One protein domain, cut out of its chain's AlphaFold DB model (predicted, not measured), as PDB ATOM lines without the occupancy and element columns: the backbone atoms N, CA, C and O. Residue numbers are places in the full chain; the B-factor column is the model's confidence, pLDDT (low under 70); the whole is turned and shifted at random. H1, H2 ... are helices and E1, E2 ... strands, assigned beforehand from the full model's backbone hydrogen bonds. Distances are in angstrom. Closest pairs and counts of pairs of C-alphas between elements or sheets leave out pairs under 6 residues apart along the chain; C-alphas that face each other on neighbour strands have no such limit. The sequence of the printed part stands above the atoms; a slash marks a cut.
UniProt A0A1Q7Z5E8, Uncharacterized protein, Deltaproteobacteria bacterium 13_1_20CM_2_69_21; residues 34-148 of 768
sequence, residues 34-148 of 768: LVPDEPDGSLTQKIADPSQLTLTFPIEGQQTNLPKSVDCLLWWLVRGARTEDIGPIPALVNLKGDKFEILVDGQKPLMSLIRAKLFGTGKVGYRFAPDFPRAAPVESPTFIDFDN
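What this domain is: This is residues 34 to 148 of the 768 residues of an uncharacterized protein of Deltaproteobacteria bacterium 13_1_20CM_2_69_21 (UniProt A0A1Q7Z5E8). The domain is one long sheet of seven strands, curled up like part of a barrel and left open between its edge strands E1 and E9, with the single short helix H1 packed beside E9. A small ribbon of two short strands, E2 and E7, lies toward the same end of the long axis as H1 and E9, and the long link after E8 folds back beside that strand with its residues 138 to 139. The printed part has 115 residues with nine named strands and one named helix, in the order E1 H1 E2 E3 E4 E5 E6 E7 E8 E9, and the class is mostly strand. The large sheet runs E1 - E3 - E6 - E5 - E4 - E8 - E9, and both sheets are antiparallel throughout. The whole is compact, with a radius of gyration of the C-alphas of 13.8 A, yet elongated in outline, spanning 41 by 25 by 23 A.

Where its parts are: The printed part begins with strand E1, residues 34 to 36, whose C-alpha 34 is at (34.244, 20.163, -20.334). Helix H1, residues 41 to 48, is 10.4 A long. Two short strands come next, E2 at residues 54 to 56 and E3 at residues 60 to 64. E4, residues 70 to 80, runs 31.4 A. E5, residues 83 to 96, is the longest strand by residues and runs 33.1 A from C-alpha 83 at (13.139, 9.580, -13.835); it bends by 72 degrees at residue 90. E6 follows at residues 99 to 103, 13.2 A long, and E7 at residues 110 to 112. E8, residues 120 to 130, runs 31.2 A, and E9, residues 144 to 148, ends at C-alpha 148 at (9.995, 18.306, -0.828).

How they stand to each other: The large sheet is strongly twisted and curled: from edge to edge the way across it turns by 281 degrees. At one edge E1 is the antiparallel neighbour of E3, with N 35 and O 62 at 2.9 A, within hydrogen-bond range. E3 is also the antiparallel neighbour of E6, with N 100 and O 61 at 2.9 A, within hydrogen-bond range. E6 and E5 form a hairpin, with N 94 and O 101 at 2.8 A. E5 and E4 form another hairpin, with N 84 and O 78 at 3.0 A and N 72 and O 91 at 2.8 A, both within hydrogen-bond range. E4, E5 and E6 are a meander, each strand the antiparallel neighbour of the one before; with E3 they make a Greek key, in which the first of four strands is the antiparallel neighbour of the fourth. E4 and E8 stand at 160 degrees, with N 75 and O 127 at 2.8 A. E8 and the other edge strand, E9, form a hairpin, with N 122 and O 146 at 3.0 A. H1 is on this sheet but at the sheet's level, beside the strands, at a height of 0.6 A; the closest C-alphas of H1 and E9 are those of Ala 48 and Phe 146, 4.4 A apart. In H1 every O i to N i+4 pair is within hydrogen-bond range. E2 and E7 are antiparallel neighbours in a sheet of their own, with N 55 and O 111 at 2.9 A. E1 and E9 are apart.

The domain as a whole: The two C-alphas farthest apart, those of Pro 67 and Gly 120, are 41.5 A from each other. The printed part has no cut. The link from E8 to E9, 13 residues, is long. The mean pLDDT of the printed part is 92.9, and no printed residue is under 70.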
ATOM      1  N   LEU A  34      34.810  19.316 -21.376       93.06
ATOM      2  CA  LEU A  34      34.244  20.163 -20.334       93.06
ATOM      3  C   LEU A  34      34.045  19.279 -19.105       93.06
ATOM      4  O   LEU A  34      33.462  18.201 -19.213       93.06
ATOM      5  N   VAL A  35      34.591  19.701 -17.972       94.44
ATOM      6  CA  VAL A  35      34.529  18.974 -16.701       94.44
ATOM      7  C   VAL A  35      33.894  19.912 -15.682       94.44
ATOM      8  O   VAL A  35      34.560  20.861 -15.272       94.44
ATOM      9  N   PRO A  36      32.616  19.713 -15.327       95.44
ATOM     10  CA  PRO A  36      31.968  20.535 -14.319       95.44
ATOM     11  C   PRO A  36      32.572  20.302 -12.934       95.44
ATOM     12  O   PRO A  36      32.976  19.182 -12.616       95.44
ATOM     13  N   ASP A  37      32.598  21.353 -12.124       94.06
ATOM     14  CA  ASP A  37      32.955  21.275 -10.711       94.06
ATOM     15  C   ASP A  37      31.838  20.567  -9.920       94.06
ATOM     16  O   ASP A  37      30.675  20.528 -10.338       94.06
ATOM     17  N   GLU A  38      32.181  19.985  -8.766       92.00
ATOM     18  CA  GLU A  38      31.169  19.442  -7.856       92.00
ATOM     19  C   GLU A  38      30.296  20.570  -7.271       92.00
ATOM     20  O   GLU A  38      30.795  21.676  -7.037       92.00
ATOM     21  N   PRO A  39      29.001  20.310  -7.003       88.50
ATOM     22  CA  PRO A  39      28.135  21.265  -6.328       88.50
ATOM     23  C   PRO A  39      28.724  21.693  -4.985       88.50
ATOM     24  O   PRO A  39      29.131  20.854  -4.180       88.50
ATOM     25  N   ASP A  40      28.723  22.996  -4.705       88.81
ATOM     26  CA  ASP A  40      29.137  23.466  -3.388       88.81
ATOM     27  C   ASP A  40      28.127  23.045  -2.293       88.81
ATOM     28  O   ASP A  40      26.956  22.720  -2.542       88.81
ATOM     29  N   GLY A  41      28.582  23.043  -1.036       88.44
ATOM     30  CA  GLY A  41      27.736  22.657   0.100       88.44
ATOM     31  C   GLY A  41      26.534  23.589   0.317       88.44
ATOM     32  O   GLY A  41      25.510  23.157   0.838       88.44
ATOM     33  N   SER A  42      26.625  24.848  -0.126       91.56
ATOM     34  CA  SER A  42      25.558  25.851  -0.004       91.56
ATOM     35  C   SER A  42      24.401  25.559  -0.963       91.56
ATOM     36  O   SER A  42      23.239  25.616  -0.564       91.56
ATOM     37  N   LEU A  43      24.697  25.197  -2.214       91.75
ATOM     38  CA  LEU A  43      23.723  24.753  -3.206       91.75
ATOM     39  C   LEU A  43      23.067  23.445  -2.767       91.75
ATOM     40  O   LEU A  43      21.843  23.340  -2.802       91.75
ATOM     41  N   THR A  44      23.875  22.492  -2.291       92.62
ATOM     42  CA  THR A  44      23.391  21.210  -1.761       92.62
ATOM     43  C   THR A  44      22.373  21.434  -0.640       92.62
ATOM     44  O   THR A  44      21.266  20.905  -0.693       92.62
ATOM     45  N   GLN A  45      22.692  22.300   0.329       91.81
ATOM     46  CA  GLN A  45      21.785  22.634   1.429       91.81
ATOM     47  C   GLN A  45      20.517  23.364   0.954       91.81
ATOM     48  O   GLN A  45      19.427  23.057   1.425       91.81
ATOM     49  N   LYS A  46      20.635  24.302   0.004       93.56
ATOM     50  CA  LYS A  46      19.483  25.042  -0.546       93.56
ATOM     51  C   LYS A  46      18.510  24.165  -1.327       93.56
ATOM     52  O   LYS A  46      17.351  24.543  -1.444       93.56
ATOM     53  N   ILE A  47      18.976  23.064  -1.908       93.25
ATOM     54  CA  ILE A  47      18.125  22.108  -2.628       93.25
ATOM     55  C   ILE A  47      17.487  21.111  -1.660       93.25
ATOM     56  O   ILE A  47      16.318  20.772  -1.837       93.25
ATOM     57  N   ALA A  48      18.232  20.681  -0.639       90.50
ATOM     58  CA  ALA A  48      17.727  19.784   0.393       90.50
ATOM     59  C   ALA A  48      16.652  20.443   1.279       90.50
ATOM     60  O   ALA A  48      15.674  19.787   1.611       90.50
ATOM     61  N   ASP A  49      16.809  21.728   1.625       91.19
ATOM     62  CA  ASP A  49      15.843  22.509   2.416       91.19
ATOM     63  C   ASP A  49      15.616  23.904   1.791       91.19
ATOM     64  O   ASP A  49      16.238  24.907   2.177       91.19
ATOM     65  N   PRO A  50      14.783  23.993   0.740       93.62
ATOM     66  CA  PRO A  50      14.614  25.224  -0.012       93.62
ATOM     67  C   PRO A  50      13.728  26.247   0.705       93.62
ATOM     68  O   PRO A  50      12.597  25.988   1.104       93.62
ATOM     69  N   SER A  51      14.193  27.497   0.747       91.50
ATOM     70  CA  SER A  51      13.396  28.627   1.248       91.50
ATOM     71  C   SER A  51      12.661  29.401   0.146       91.50
ATOM     72  O   SER A  51      11.808  30.233   0.459       91.50
ATOM     73  N   GLN A  52      12.952  29.158  -1.136       93.38
ATOM     74  CA  GLN A  52      12.317  29.822  -2.284       93.38
ATOM     75  C   GLN A  52      11.959  28.815  -3.382       93.38
ATOM     76  O   GLN A  52      12.643  27.812  -3.548       93.38
ATOM     77  N   LEU A  53      10.902  29.113  -4.149       94.00
ATOM     78  CA  LEU A  53      10.432  28.273  -5.263       94.00
ATOM     79  C   LEU A  53      11.403  28.243  -6.448       94.00
ATOM     80  O   LEU A  53      11.364  27.308  -7.244       94.00
ATOM     81  N   THR A  54      12.265  29.252  -6.550       94.94
ATOM     82  CA  THR A  54      13.289  29.364  -7.584       94.94
ATOM     83  C   THR A  54      14.641  29.535  -6.918       94.94
ATOM     84  O   THR A  54      14.813  30.408  -6.066       94.94
ATOM     85  N   LEU A  55      15.601  28.707  -7.312       94.88
ATOM     86  CA  LEU A  55      16.957  28.711  -6.780       94.88
ATOM     87  C   LEU A  55      17.953  29.011  -7.896       94.88
ATOM     88  O   LEU A  55      17.802  28.538  -9.020       94.88
ATOM     89  N   THR A  56      19.003  29.763  -7.584       94.50
ATOM     90  CA  THR A  56      20.160  29.872  -8.477       94.50
ATOM     91  C   THR A  56      20.973  28.584  -8.404       94.50
ATOM     92  O   THR A  56      21.424  28.207  -7.323       94.50
ATOM     93  N   PHE A  57      21.190  27.947  -9.552       95.12
ATOM     94  CA  PHE A  57      21.952  26.715  -9.707       95.12
ATOM     95  C   PHE A  57      23.199  27.013 -10.561       95.12
ATOM     96  O   PHE A  57      23.155  26.895 -11.787       95.12
ATOM     97  N   PRO A  58      24.304  27.487  -9.953       94.38
ATOM     98  CA  PRO A  58      25.545  27.724 -10.682       94.38
ATOM     99  C   PRO A  58      26.085  26.417 -11.270       94.38
ATOM    100  O   PRO A  58      26.211  25.423 -10.562       94.38
ATOM    101  N   ILE A  59      26.432  26.440 -12.557       95.88
ATOM    102  CA  ILE A  59      27.136  25.348 -13.233       95.88
ATOM    103  C   ILE A  59      28.442  25.935 -13.754       95.88
ATOM    104  O   ILE A  59      28.437  26.740 -14.685       95.88
ATOM    105  N   GLU A  60      29.544  25.557 -13.122       95.06
ATOM    106  CA  GLU A  60      30.893  26.047 -13.404       95.06
ATOM    107  C   GLU A  60      31.833  24.847 -13.570       95.06
ATOM    108  O   GLU A  60      31.490  23.726 -13.191       95.06
ATOM    109  N   GLY A  61      32.993  25.045 -14.190       95.56
ATOM    110  CA  GLY A  61      33.971  23.974 -14.336       95.56
ATOM    111  C   GLY A  61      35.185  24.344 -15.168       95.56
ATOM    112  O   GLY A  61      35.417  25.509 -15.497       95.56
ATOM    113  N   GLN A  62      35.956  23.326 -15.542       95.50
ATOM    114  CA  GLN A  62      37.150  23.453 -16.375       95.50
ATOM    115  C   GLN A  62      36.876  23.062 -17.825       95.50
ATOM    116  O   GLN A  62      36.164  22.096 -18.109       95.50
ATOM    117  N   GLN A  63      37.484  23.791 -18.758       92.88
ATOM    118  CA  GLN A  63      37.397  23.513 -20.189       92.88
ATOM    119  C   GLN A  63      38.766  23.187 -20.783       92.88
ATOM    120  O   GLN A  63      39.807  23.669 -20.340       92.88
ATOM    121  N   THR A  64      38.772  22.371 -21.830       90.31
ATOM    122  CA  THR A  64      39.944  22.143 -22.671       90.31
ATOM    123  C   THR A  64      39.538  22.194 -24.139       90.31
ATOM    124  O   THR A  64      38.633  21.474 -24.567       90.31
ATOM    125  N   ASN A  65      40.269  22.997 -24.917       87.69
ATOM    126  CA  ASN A  65      40.126  23.162 -26.365       87.69
ATOM    127  C   ASN A  65      38.786  23.744 -26.855       87.69
ATOM    128  O   ASN A  65      38.500  23.624 -28.048       87.69
ATOM    129  N   LEU A  66      37.981  24.383 -25.998       87.62
ATOM    130  CA  LEU A  66      36.815  25.141 -26.463       87.62
ATOM    131  C   LEU A  66      37.276  26.552 -26.889       87.62
ATOM    132  O   LEU A  66      37.808  27.286 -26.057       87.62
ATOM    133  N   PRO A  67      37.142  26.948 -28.172       86.25
ATOM    134  CA  PRO A  67      37.822  28.140 -28.691       86.25
ATOM    135  C   PRO A  67      37.119  29.465 -28.361       86.25
ATOM    136  O   PRO A  67      37.748  30.518 -28.400       86.25
ATOM    137  N   LYS A  68      35.813  29.430 -28.094       89.94
ATOM    138  CA  LYS A  68      34.973  30.585 -27.755       89.94
ATOM    139  C   LYS A  68      33.742  30.112 -26.986       89.94
ATOM    140  O   LYS A  68      33.456  28.917 -26.995       89.94
ATOM    141  N   SER A  69      33.012  31.039 -26.372       94.56
ATOM    142  CA  SER A  69      31.688  30.738 -25.827       94.56
ATOM    143  C   SER A  69      30.775  30.199 -26.936       94.56
ATOM    144  O   SER A  69      30.808  30.706 -28.064       94.56
ATOM    145  N   VAL A  70      30.008  29.155 -26.632       94.94
ATOM    146  CA  VAL A  70      29.119  28.473 -27.586       94.94
ATOM    147  C   VAL A  70      27.753  28.262 -26.970       94.94
ATOM    148  O   VAL A  70      27.645  28.031 -25.763       94.94
ATOM    149  N   ASP A  71      26.722  28.319 -27.803       97.25
ATOM    150  CA  ASP A  71      25.369  27.980 -27.384       97.25
ATOM    151  C   ASP A  71      25.315  26.511 -26.953       97.25
ATOM    152  O   ASP A  71      26.118  25.671 -27.365       97.25
ATOM    153  N   CYS A  72      24.390  26.197 -26.064       96.69
ATOM    154  CA  CYS A  72      24.150  24.849 -25.592       96.69
ATOM    155  C   CYS A  72      22.687  24.670 -25.208       96.69
ATOM    156  O   CYS A  72      21.931  25.628 -25.038       96.69
ATOM    157  N   LEU A  73      22.293  23.415 -25.057       97.62
ATOM    158  CA  LEU A  73      21.007  23.053 -24.484       97.62
ATOM    159  C   LEU A  73      21.239  22.472 -23.094       97.62
ATOM    160  O   LEU A  73      22.112  21.620 -22.936       97.62
ATOM    161  N   LEU A  74      20.472  22.929 -22.110       97.12
ATOM    162  CA  LEU A  74      20.502  22.477 -20.720       97.12
ATOM    163  C   LEU A  74      19.241  21.662 -20.400       97.12
ATOM    164  O   LEU A  74      18.134  22.035 -20.779       97.12
ATOM    165  N   TRP A  75      19.404  20.574 -19.658       97.19
ATOM    166  CA  TRP A  75      18.328  19.772 -19.083       97.19
ATOM    167  C   TRP A  75      18.567  19.598 -17.588       97.19
ATOM    168  O   TRP A  75      19.699  19.346 -17.173       97.19
ATOM    169  N   TRP A  76      17.503  19.650 -16.794       96.62
ATOM    170  CA  TRP A  76      17.529  19.175 -15.413       96.62
ATOM    171  C   TRP A  76      17.258  17.677 -15.401       96.62
ATOM    172  O   TRP A  76      16.265  17.219 -15.961       96.62
ATOM    173  N   LEU A  77      18.146  16.911 -14.780       95.69
ATOM    174  CA  LEU A  77      18.010  15.466 -14.654       95.69
ATOM    175  C   LEU A  77      17.402  15.167 -13.291       95.69
ATOM    176  O   LEU A  77      18.071  15.324 -12.274       95.69
ATOM    177  N   VAL A  78      16.153  14.729 -13.256       94.19
ATOM    178  CA  VAL A  78      15.450  14.423 -12.007       94.19
ATOM    179  C   VAL A  78      15.307  12.919 -11.885       94.19
ATOM    180  O   VAL A  78      14.936  12.237 -12.843       94.19
ATOM    181  N   ARG A  79      15.683  12.389 -10.724       92.56
ATOM    182  CA  ARG A  79      15.745  10.960 -10.411       92.56
ATOM    183  C   ARG A  79      15.108  10.742  -9.039       92.56
ATOM    184  O   ARG A  79      15.757  10.919  -8.017       92.56
ATOM    185  N   GLY A  80      13.832  10.391  -8.996       84.19
ATOM    186  CA  GLY A  80      13.109  10.086  -7.757       84.19
ATOM    187  C   GLY A  80      12.189   8.889  -7.955       84.19
ATOM    188  O   GLY A  80      12.560   7.923  -8.620       84.19
ATOM    189  N   ALA A  81      10.950   8.985  -7.466       75.19
ATOM    190  CA  ALA A  81       9.888   8.037  -7.825       75.19
ATOM    191  C   ALA A  81       9.681   7.928  -9.351       75.19
ATOM    192  O   ALA A  81       9.172   6.926  -9.854       75.19
ATOM    193  N   ARG A  82      10.086   8.965 -10.093       73.94
ATOM    194  CA  ARG A  82      10.143   9.002 -11.552       73.94
ATOM    195  C   ARG A  82      11.486   9.559 -12.004       73.94
ATOM    196  O   ARG A  82      12.095  10.375 -11.313       73.94
ATOM    197  N   THR A  83      11.921   9.113 -13.174       86.69
ATOM    198  CA  THR A  83      13.139   9.580 -13.835       86.69
ATOM    199  C   THR A  83      12.734  10.394 -15.054       86.69
ATOM    200  O   THR A  83      12.141   9.847 -15.979       86.69
ATOM    201  N   GLU A  84      13.032  11.690 -15.044       89.44
ATOM    202  CA  GLU A  84      12.637  12.625 -16.100       89.44
ATOM    203  C   GLU A  84      13.779  13.606 -16.407       89.44
ATOM    204  O   GLU A  84      14.553  13.973 -15.521       89.44
ATOM    205  N   ASP A  85      13.886  14.019 -17.669       92.69
ATOM    206  CA  ASP A  85      14.831  15.037 -18.129       92.69
ATOM    207  C   ASP A  85      14.027  16.290 -18.532       92.69
ATOM    208  O   ASP A  85      13.352  16.299 -19.560       92.69
ATOM    209  N   ILE A  86      14.083  17.354 -17.728       92.62
ATOM    210  CA  ILE A  86      13.299  18.582 -17.926       92.62
ATOM    211  C   ILE A  86      14.092  19.577 -18.781       92.62
ATOM    212  O   ILE A  86      15.128  20.084 -18.352       92.62
ATOM    213  N   GLY A  87      13.602  19.873 -19.987       91.06
ATOM    214  CA  GLY A  87      14.246  20.763 -20.959       91.06
ATOM    215  C   GLY A  87      13.852  20.411 -22.405       91.06
ATOM    216  O   GLY A  87      12.853  19.717 -22.599       91.06
ATOM    217  N   PRO A  88      14.625  20.833 -23.424       94.12
ATOM    218  CA  PRO A  88      15.851  21.628 -23.333       94.12
ATOM    219  C   PRO A  88      15.595  23.108 -23.023       94.12
ATOM    220  O   PRO A  88      14.631  23.699 -23.503       94.12
ATOM    221  N   ILE A  89      16.509  23.720 -22.273       95.88
ATOM    222  CA  ILE A  89      16.581  25.163 -22.025       95.88
ATOM    223  C   ILE A  89      17.768  25.712 -22.830       95.88
ATOM    224  O   ILE A  89      18.889  25.243 -22.619       95.88
ATOM    225  N   PRO A  90      17.564  26.672 -23.750       97.19
ATOM    226  CA  PRO A  90      18.666  27.353 -24.422       97.19
ATOM    227  C   PRO A  90      19.582  28.048 -23.411       97.19
ATOM    228  O   PRO A  90      19.117  28.761 -22.522       97.19
ATOM    229  N   ALA A  91      20.884  27.824 -23.536       97.31
ATOM    230  CA  ALA A  91      21.898  28.346 -22.633       97.31
ATOM    231  C   ALA A  91      23.205  28.625 -23.391       97.31
ATOM    232  O   ALA A  91      23.360  28.264 -24.554       97.31
ATOM    233  N   LEU A  92      24.173  29.239 -22.721       97.50
ATOM    234  CA  LEU A  92      25.488  29.573 -23.254       97.50
ATOM    235  C   LEU A  92      26.566  28.962 -22.360       97.50
ATOM    236  O   LEU A  92      26.600  29.228 -21.160       97.50
ATOM    237  N   VAL A  93      27.492  28.205 -22.947       97.19
ATOM    238  CA  VAL A  93      28.766  27.880 -22.297       97.19
ATOM    239  C   VAL A  93      29.646  29.121 -22.394       97.19
ATOM    240  O   VAL A  93      30.242  29.382 -23.439       97.19
ATOM    241  N   ASN A  94      29.707  29.912 -21.328       97.00
ATOM    242  CA  ASN A  94      30.495  31.133 -21.269       97.00
ATOM    243  C   ASN A  94      31.919  30.851 -20.776       97.00
ATOM    244  O   ASN A  94      32.114  30.274 -19.707       97.00
ATOM    245  N   LEU A  95      32.926  31.273 -21.541       94.31
ATOM    246  CA  LEU A  95      34.329  31.035 -21.212       94.31
ATOM    247  C   LEU A  95      34.937  32.133 -20.333       94.31
ATOM    248  O   LEU A  95      34.802  33.325 -20.604       94.31
ATOM    249  N   LYS A  96      35.709  31.707 -19.328       90.75
ATOM    250  CA  LYS A  96      36.539  32.544 -18.449       90.75
ATOM    251  C   LYS A  96      37.952  31.958 -18.373       90.75
ATOM    252  O   LYS A  96      38.360  31.402 -17.356       90.75
ATOM    253  N   GLY A  97      38.696  32.055 -19.476       88.31
ATOM    254  CA  GLY A  97      40.029  31.455 -19.595       88.31
ATOM    255  C   GLY A  97      39.961  29.931 -19.722       88.31
ATOM    256  O   GLY A  97      39.353  29.415 -20.657       88.31
ATOM    257  N   ASP A  98      40.590  29.213 -18.795       91.12
ATOM    258  CA  ASP A  98      40.534  27.748 -18.668       91.12
ATOM    259  C   ASP A  98      39.290  27.248 -17.911       91.12
ATOM    260  O   ASP A  98      39.074  26.039 -17.795       91.12
ATOM    261  N   LYS A  99      38.437  28.168 -17.447       95.50
ATOM    262  CA  LYS A  99      37.148  27.872 -16.821       95.50
ATOM    263  C   LYS A  99      35.973  28.163 -17.742       95.50
ATOM    264  O   LYS A  99      36.071  28.968 -18.673       95.50
ATOM    265  N   PHE A 100      34.841  27.546 -17.440       95.94
ATOM    266  CA  PHE A 100      33.555  27.884 -18.031       95.94
ATOM    267  C   PHE A 100      32.486  28.065 -16.952       95.94
ATOM    268  O   PHE A 100      32.606  27.548 -15.843       95.94
ATOM    269  N   GLU A 101      31.430  28.782 -17.309       97.00
ATOM    270  CA  GLU A 101      30.157  28.798 -16.595       97.00
ATOM    271  C   GLU A 101      29.019  28.626 -17.604       97.00
ATOM    272  O   GLU A 101      29.138  29.046 -18.756       97.00
ATOM    273  N   ILE A 102      27.914  28.016 -17.195       97.56
ATOM    274  CA  ILE A 102      26.691  28.000 -18.002       97.56
ATOM    275  C   ILE A 102      25.872  29.238 -17.658       97.56
ATOM    276  O   ILE A 102      25.669  29.527 -16.479       97.56
ATOM    277  N   LEU A 103      25.387  29.950 -18.674       97.56
ATOM    278  CA  LEU A 103      24.481  31.084 -18.520       97.56
ATOM    279  C   LEU A 103      23.173  30.840 -19.271       97.56
ATOM    280  O   LEU A 103      23.190  30.417 -20.422       97.56
ATOM    281  N   VAL A 104      22.046  31.162 -18.646       96.44
ATOM    282  CA  VAL A 104      20.725  31.242 -19.285       96.44
ATOM    283  C   VAL A 104      20.346  32.717 -19.294       96.44
ATOM    284  O   VAL A 104      20.392  33.360 -18.247       96.44
ATOM    285  N   ASP A 105      20.068  33.278 -20.472       94.31
ATOM    286  CA  ASP A 105      19.782  34.711 -20.652       94.31
ATOM    287  C   ASP A 105      20.816  35.642 -19.978       94.31
ATOM    288  O   ASP A 105      20.494  36.669 -19.382       94.31
ATOM    289  N   GLY A 106      22.097  35.258 -20.048       93.94
ATOM    290  CA  GLY A 106      23.214  36.027 -19.487       93.94
ATOM    291  C   GLY A 106      23.369  35.946 -17.963       93.94
ATOM    292  O   GLY A 106      24.227  36.633 -17.409       93.94
ATOM    293  N   GLN A 107      22.585  35.112 -17.276       96.75
ATOM    294  CA  GLN A 107      22.649  34.923 -15.825       96.75
ATOM    295  C   GLN A 107      22.925  33.467 -15.452       96.75
ATOM    296  O   GLN A 107      22.759  32.555 -16.260       96.75
ATOM    297  N   LYS A 108      23.342  33.237 -14.199       95.31
ATOM    298  CA  LYS A 108      23.454  31.877 -13.655       95.31
ATOM    299  C   LYS A 108      22.088  31.173 -13.750       95.31
ATOM    300  O   LYS A 108      21.082  31.827 -13.462       95.31
ATOM    301  N   PRO A 109      22.035  29.878 -14.111       96.12
ATOM    302  CA  PRO A 109      20.780  29.170 -14.312       96.12
ATOM    303  C   PRO A 109      19.870  29.279 -13.090       96.12
ATOM    304  O   PRO A 109      20.312  29.121 -11.949       96.12
ATOM    305  N   LEU A 110      18.592  29.549 -13.335       95.19
ATOM    306  CA  LEU A 110      17.553  29.527 -12.316       95.19
ATOM    307  C   LEU A 110      16.751  28.232 -12.457       95.19
ATOM    308  O   LEU A 110      16.252  27.915 -13.536       95.19
ATOM    309  N   MET A 111      16.612  27.496 -11.361       94.50
ATOM    310  CA  MET A 111      15.830  26.268 -11.292       94.50
ATOM    311  C   MET A 111      14.552  26.531 -10.496       94.50
ATOM    312  O   MET A 111      14.614  26.798  -9.296       94.50
ATOM    313  N   SER A 112      13.397  26.457 -11.160       94.19
ATOM    314  CA  SER A 112      12.089  26.439 -10.488       94.19
ATOM    315  C   SER A 112      11.817  25.024  -9.988       94.19
ATOM    316  O   SER A 112      11.785  24.086 -10.788       94.19
ATOM    317  N   LEU A 113      11.602  24.868  -8.680       94.38
ATOM    318  CA  LEU A 113      11.289  23.581  -8.050       94.38
ATOM    319  C   LEU A 113      10.015  22.963  -8.645       94.38
ATOM    320  O   LEU A 113       9.946  21.753  -8.839       94.38
ATOM    321  N   ILE A 114       9.030  23.806  -8.983       94.19
ATOM    322  CA  ILE A 114       7.757  23.384  -9.579       94.19
ATOM    323  C   ILE A 114       7.966  22.918 -11.020       94.19
ATOM    324  O   ILE A 114       7.547  21.819 -11.376       94.19
ATOM    325  N   ARG A 115       8.633  23.722 -11.861       91.75
ATOM    326  CA  ARG A 115       8.840  23.361 -13.277       91.75
ATOM    327  C   ARG A 115       9.786  22.180 -13.446       91.75
ATOM    328  O   ARG A 115       9.585  21.382 -14.354       91.75
ATOM    329  N   ALA A 116      10.783  22.063 -12.572       91.75
ATOM    330  CA  ALA A 116      11.668  20.909 -12.537       91.75
ATOM    331  C   ALA A 116      11.037  19.703 -11.815       91.75
ATOM    332  O   ALA A 116      11.684  18.674 -11.709       91.75
ATOM    333  N   LYS A 117       9.785  19.801 -11.340       92.19
ATOM    334  CA  LYS A 117       9.032  18.718 -10.684       92.19
ATOM    335  C   LYS A 117       9.773  18.067  -9.503       92.19
ATOM    336  O   LYS A 117       9.738  16.847  -9.338       92.19
ATOM    337  N   LEU A 118      10.439  18.866  -8.667       93.38
ATOM    338  CA  LEU A 118      11.141  18.377  -7.473       93.38
ATOM    339  C   LEU A 118      10.146  18.133  -6.328       93.38
ATOM    340  O   LEU A 118      10.141  18.862  -5.341       93.38
ATOM    341  N   PHE A 119       9.267  17.144  -6.499       91.88
ATOM    342  CA  PHE A 119       8.229  16.758  -5.540       91.88
ATOM    343  C   PHE A 119       8.586  15.440  -4.837       91.88
ATOM    344  O   PHE A 119       9.085  14.511  -5.473       91.88
ATOM    345  N   GLY A 120       8.285  15.339  -3.540       91.19
ATOM    346  CA  GLY A 120       8.665  14.210  -2.690       91.19
ATOM    347  C   GLY A 120      10.178  14.114  -2.502       91.19
ATOM    348  O   GLY A 120      10.882  15.123  -2.528       91.19
ATOM    349  N   THR A 121      10.683  12.893  -2.355       92.75
ATOM    350  CA  THR A 121      12.115  12.615  -2.193       92.75
ATOM    351  C   THR A 121      12.762  12.186  -3.507       92.75
ATOM    352  O   THR A 121      12.227  11.329  -4.222       92.75
ATOM    353  N   GLY A 122      13.954  12.695  -3.804       94.75
ATOM    354  CA  GLY A 122      14.700  12.288  -4.989       94.75
ATOM    355  C   GLY A 122      16.057  12.961  -5.110       94.75
ATOM    356  O   GLY A 122      16.617  13.471  -4.147       94.75
ATOM    357  N   LYS A 123      16.589  12.932  -6.326       95.38
ATOM    358  CA  LYS A 123      17.896  13.450  -6.710       95.38
ATOM    359  C   LYS A 123      17.769  14.332  -7.942       95.38
ATOM    360  O   LYS A 123      17.066  13.972  -8.887       95.38
ATOM    361  N   VAL A 124      18.468  15.459  -7.962       96.06
ATOM    362  CA  VAL A 124      18.522  16.365  -9.115       96.06
ATOM    363  C   VAL A 124      19.959  16.593  -9.565       96.06
ATOM    364  O   VAL A 124      20.874  16.750  -8.760       96.06
ATOM    365  N   GLY A 125      20.148  16.588 -10.875       95.19
ATOM    366  CA  GLY A 125      21.386  16.920 -11.557       95.19
ATOM    367  C   GLY A 125      21.079  17.705 -12.825       95.19
ATOM    368  O   GLY A 125      19.972  18.215 -13.017       95.19
ATOM    369  N   TYR A 126      22.046  17.779 -13.727       96.25
ATOM    370  CA  TYR A 126      21.865  18.444 -15.011       96.25
ATOM    371  C   TYR A 126      22.618  17.722 -16.121       96.25
ATOM    372  O   TYR A 126      23.582  17.000 -15.881       96.25
ATOM    373  N   ARG A 127      22.187  17.964 -17.354       96.56
ATOM    374  CA  ARG A 127      22.934  17.657 -18.571       96.56
ATOM    375  C   ARG A 127      22.999  18.909 -19.412       96.56
ATOM    376  O   ARG A 127      21.981  19.573 -19.562       96.56
ATOM    377  N   PHE A 128      24.136  19.203 -20.021       96.62
ATOM    378  CA  PHE A 128      24.189  20.198 -21.083       96.62
ATOM    379  C   PHE A 128      24.926  19.673 -22.312       96.62
ATOM    380  O   PHE A 128      25.883  18.907 -22.207       96.62
ATOM    381  N   ALA A 129      24.457  20.066 -23.491       95.81
ATOM    382  CA  ALA A 129      25.034  19.688 -24.775       95.81
ATOM    383  C   ALA A 129      25.489  20.955 -25.512       95.81
ATOM    384  O   ALA A 129      24.633  21.704 -25.986       95.81
ATOM    385  N   PRO A 130      26.806  21.228 -25.578       94.12
ATOM    386  CA  PRO A 130      27.343  22.341 -26.351       94.12
ATOM    387  C   PRO A 130      27.104  22.146 -27.848       94.12
ATOM    388  O   PRO A 130      27.363  21.065 -28.378       94.12
ATOM    389  N   ASP A 131      26.693  23.206 -28.537       93.44
ATOM    390  CA  ASP A 131      26.623  23.252 -29.995       93.44
ATOM    391  C   ASP A 131      28.027  23.469 -30.576       93.44
ATOM    392  O   ASP A 131      28.430  24.556 -31.002       93.44
ATOM    393  N   PHE A 132      28.840  22.417 -30.496       89.19
ATOM    394  CA  PHE A 132      30.176  22.396 -31.064       89.19
ATOM    395  C   PHE A 132      30.479  21.024 -31.675       89.19
ATOM    396  O   PHE A 132      30.212  19.992 -31.047       89.19
ATOM    397  N   PRO A 133      31.082  20.965 -32.876       82.38
ATOM    398  CA  PRO A 133      31.385  19.698 -33.526       82.38
ATOM    399  C   PRO A 133      32.186  18.745 -32.626       82.38
ATOM    400  O   PRO A 133      33.251  19.097 -32.121       82.38
ATOM    401  N   ARG A 134      31.690  17.510 -32.470       77.31
ATOM    402  CA  ARG A 134      32.296  16.438 -31.651       77.31
ATOM    403  C   ARG A 134      32.387  16.728 -30.142       77.31
ATOM    404  O   ARG A 134      33.078  15.987 -29.442       77.31
ATOM    405  N   ALA A 135      31.709  17.755 -29.626       84.44
ATOM    406  CA  ALA A 135      31.509  17.896 -28.186       84.44
ATOM    407  C   ALA A 135      30.486  16.853 -27.707       84.44
ATOM    408  O   ALA A 135      29.423  16.695 -28.303       84.44
ATOM    409  N   ALA A 136      30.821  16.114 -26.649       86.69
ATOM    410  CA  ALA A 136      29.881  15.193 -26.017       86.69
ATOM    411  C   ALA A 136      28.965  15.958 -25.045       86.69
ATOM    412  O   ALA A 136      29.427  16.926 -24.433       86.69
ATOM    413  N   PRO A 137      27.704  15.526 -24.856       92.44
ATOM    414  CA  PRO A 137      26.892  15.982 -23.738       92.44
ATOM    415  C   PRO A 137      27.609  15.730 -22.412       92.44
ATOM    416  O   PRO A 137      28.264  14.702 -22.228       92.44
ATOM    417  N   VAL A 138      27.482  16.680 -21.498       95.25
ATOM    418  CA  VAL A 138      28.130  16.674 -20.189       95.25
ATOM    419  C   VAL A 138      27.045  16.570 -19.135       95.25
ATOM    420  O   VAL A 138      26.113  17.372 -19.137       95.25
ATOM    421  N   GLU A 139      27.165  15.600 -18.238       94.62
ATOM    422  CA  GLU A 139      26.255  15.431 -17.106       94.62
ATOM    423  C   GLU A 139      26.909  15.904 -15.807       94.62
ATOM    424  O   GLU A 139      28.136  16.002 -15.704       94.62
ATOM    425  N   SER A 140      26.079  16.231 -14.822       92.69
ATOM    426  CA  SER A 140      26.528  16.611 -13.487       92.69
ATOM    427  C   SER A 140      27.376  15.497 -12.859       92.69
ATOM    428  O   SER A 140      26.967  14.334 -12.912       92.69
ATOM    429  N   PRO A 141      28.511  15.827 -12.217       87.88
ATOM    430  CA  PRO A 141      29.392  14.832 -11.604       87.88
ATOM    431  C   PRO A 141      28.719  14.105 -10.434       87.88
ATOM    432  O   PRO A 141      28.965  12.922 -10.207       87.88
ATOM    433  N   THR A 142      27.837  14.802  -9.719       91.25
ATOM    434  CA  THR A 142      27.041  14.269  -8.618       91.25
ATOM    435  C   THR A 142      25.606  14.773  -8.717       91.25
ATOM    436  O   THR A 142      25.335  15.843  -9.262       91.25
ATOM    437  N   PHE A 143      24.678  13.971  -8.199       93.75
ATOM    438  CA  PHE A 143      23.288  14.368  -8.031       93.75
ATOM    439  C   PHE A 143      23.056  14.826  -6.591       93.75
ATOM    440  O   PHE A 143      23.575  14.214  -5.657       93.75
ATOM    441  N   ILE A 144      22.246  15.867  -6.427       95.25
ATOM    442  CA  ILE A 144      21.919  16.483  -5.143       95.25
ATOM    443  C   ILE A 144      20.588  15.920  -4.651       95.25
ATOM    444  O   ILE A 144      19.614  15.916  -5.404       95.25
ATOM    445  N   ASP A 145      20.546  15.449  -3.407       95.44
ATOM    446  CA  ASP A 145      19.314  14.967  -2.786       95.44
ATOM    447  C   ASP A 145      18.352  16.132  -2.492       95.44
ATOM    448  O   ASP A 145      18.768  17.213  -2.069       95.44
ATOM    449  N   PHE A 146      17.060  15.902  -2.707       94.75
ATOM    450  CA  PHE A 146      15.980  16.807  -2.327       94.75
ATOM    451  C   PHE A 146      14.881  16.041  -1.589       94.75
ATOM    452  O   PHE A 146      14.631  14.865  -1.873       94.75
ATOM    453  N   ASP A 147      14.207  16.738  -0.677       93.38
ATOM    454  CA  ASP A 147      13.072  16.234   0.092       93.38
ATOM    455  C   ASP A 147      12.010  17.336   0.204       93.38
ATOM    456  O   ASP A 147      12.102  18.256   1.012       93.38
ATOM    457  N   ASN A 148      11.036  17.294  -0.701       92.88
ATOM    458  CA  ASN A 148       9.995  18.306  -0.828       92.88
ATOM    459  C   ASN A 148       8.619  17.643  -0.900       92.88
ATOM    460  O   ASN A 148       7.989  17.603  -1.962       92.88
TER     461      ASN A 148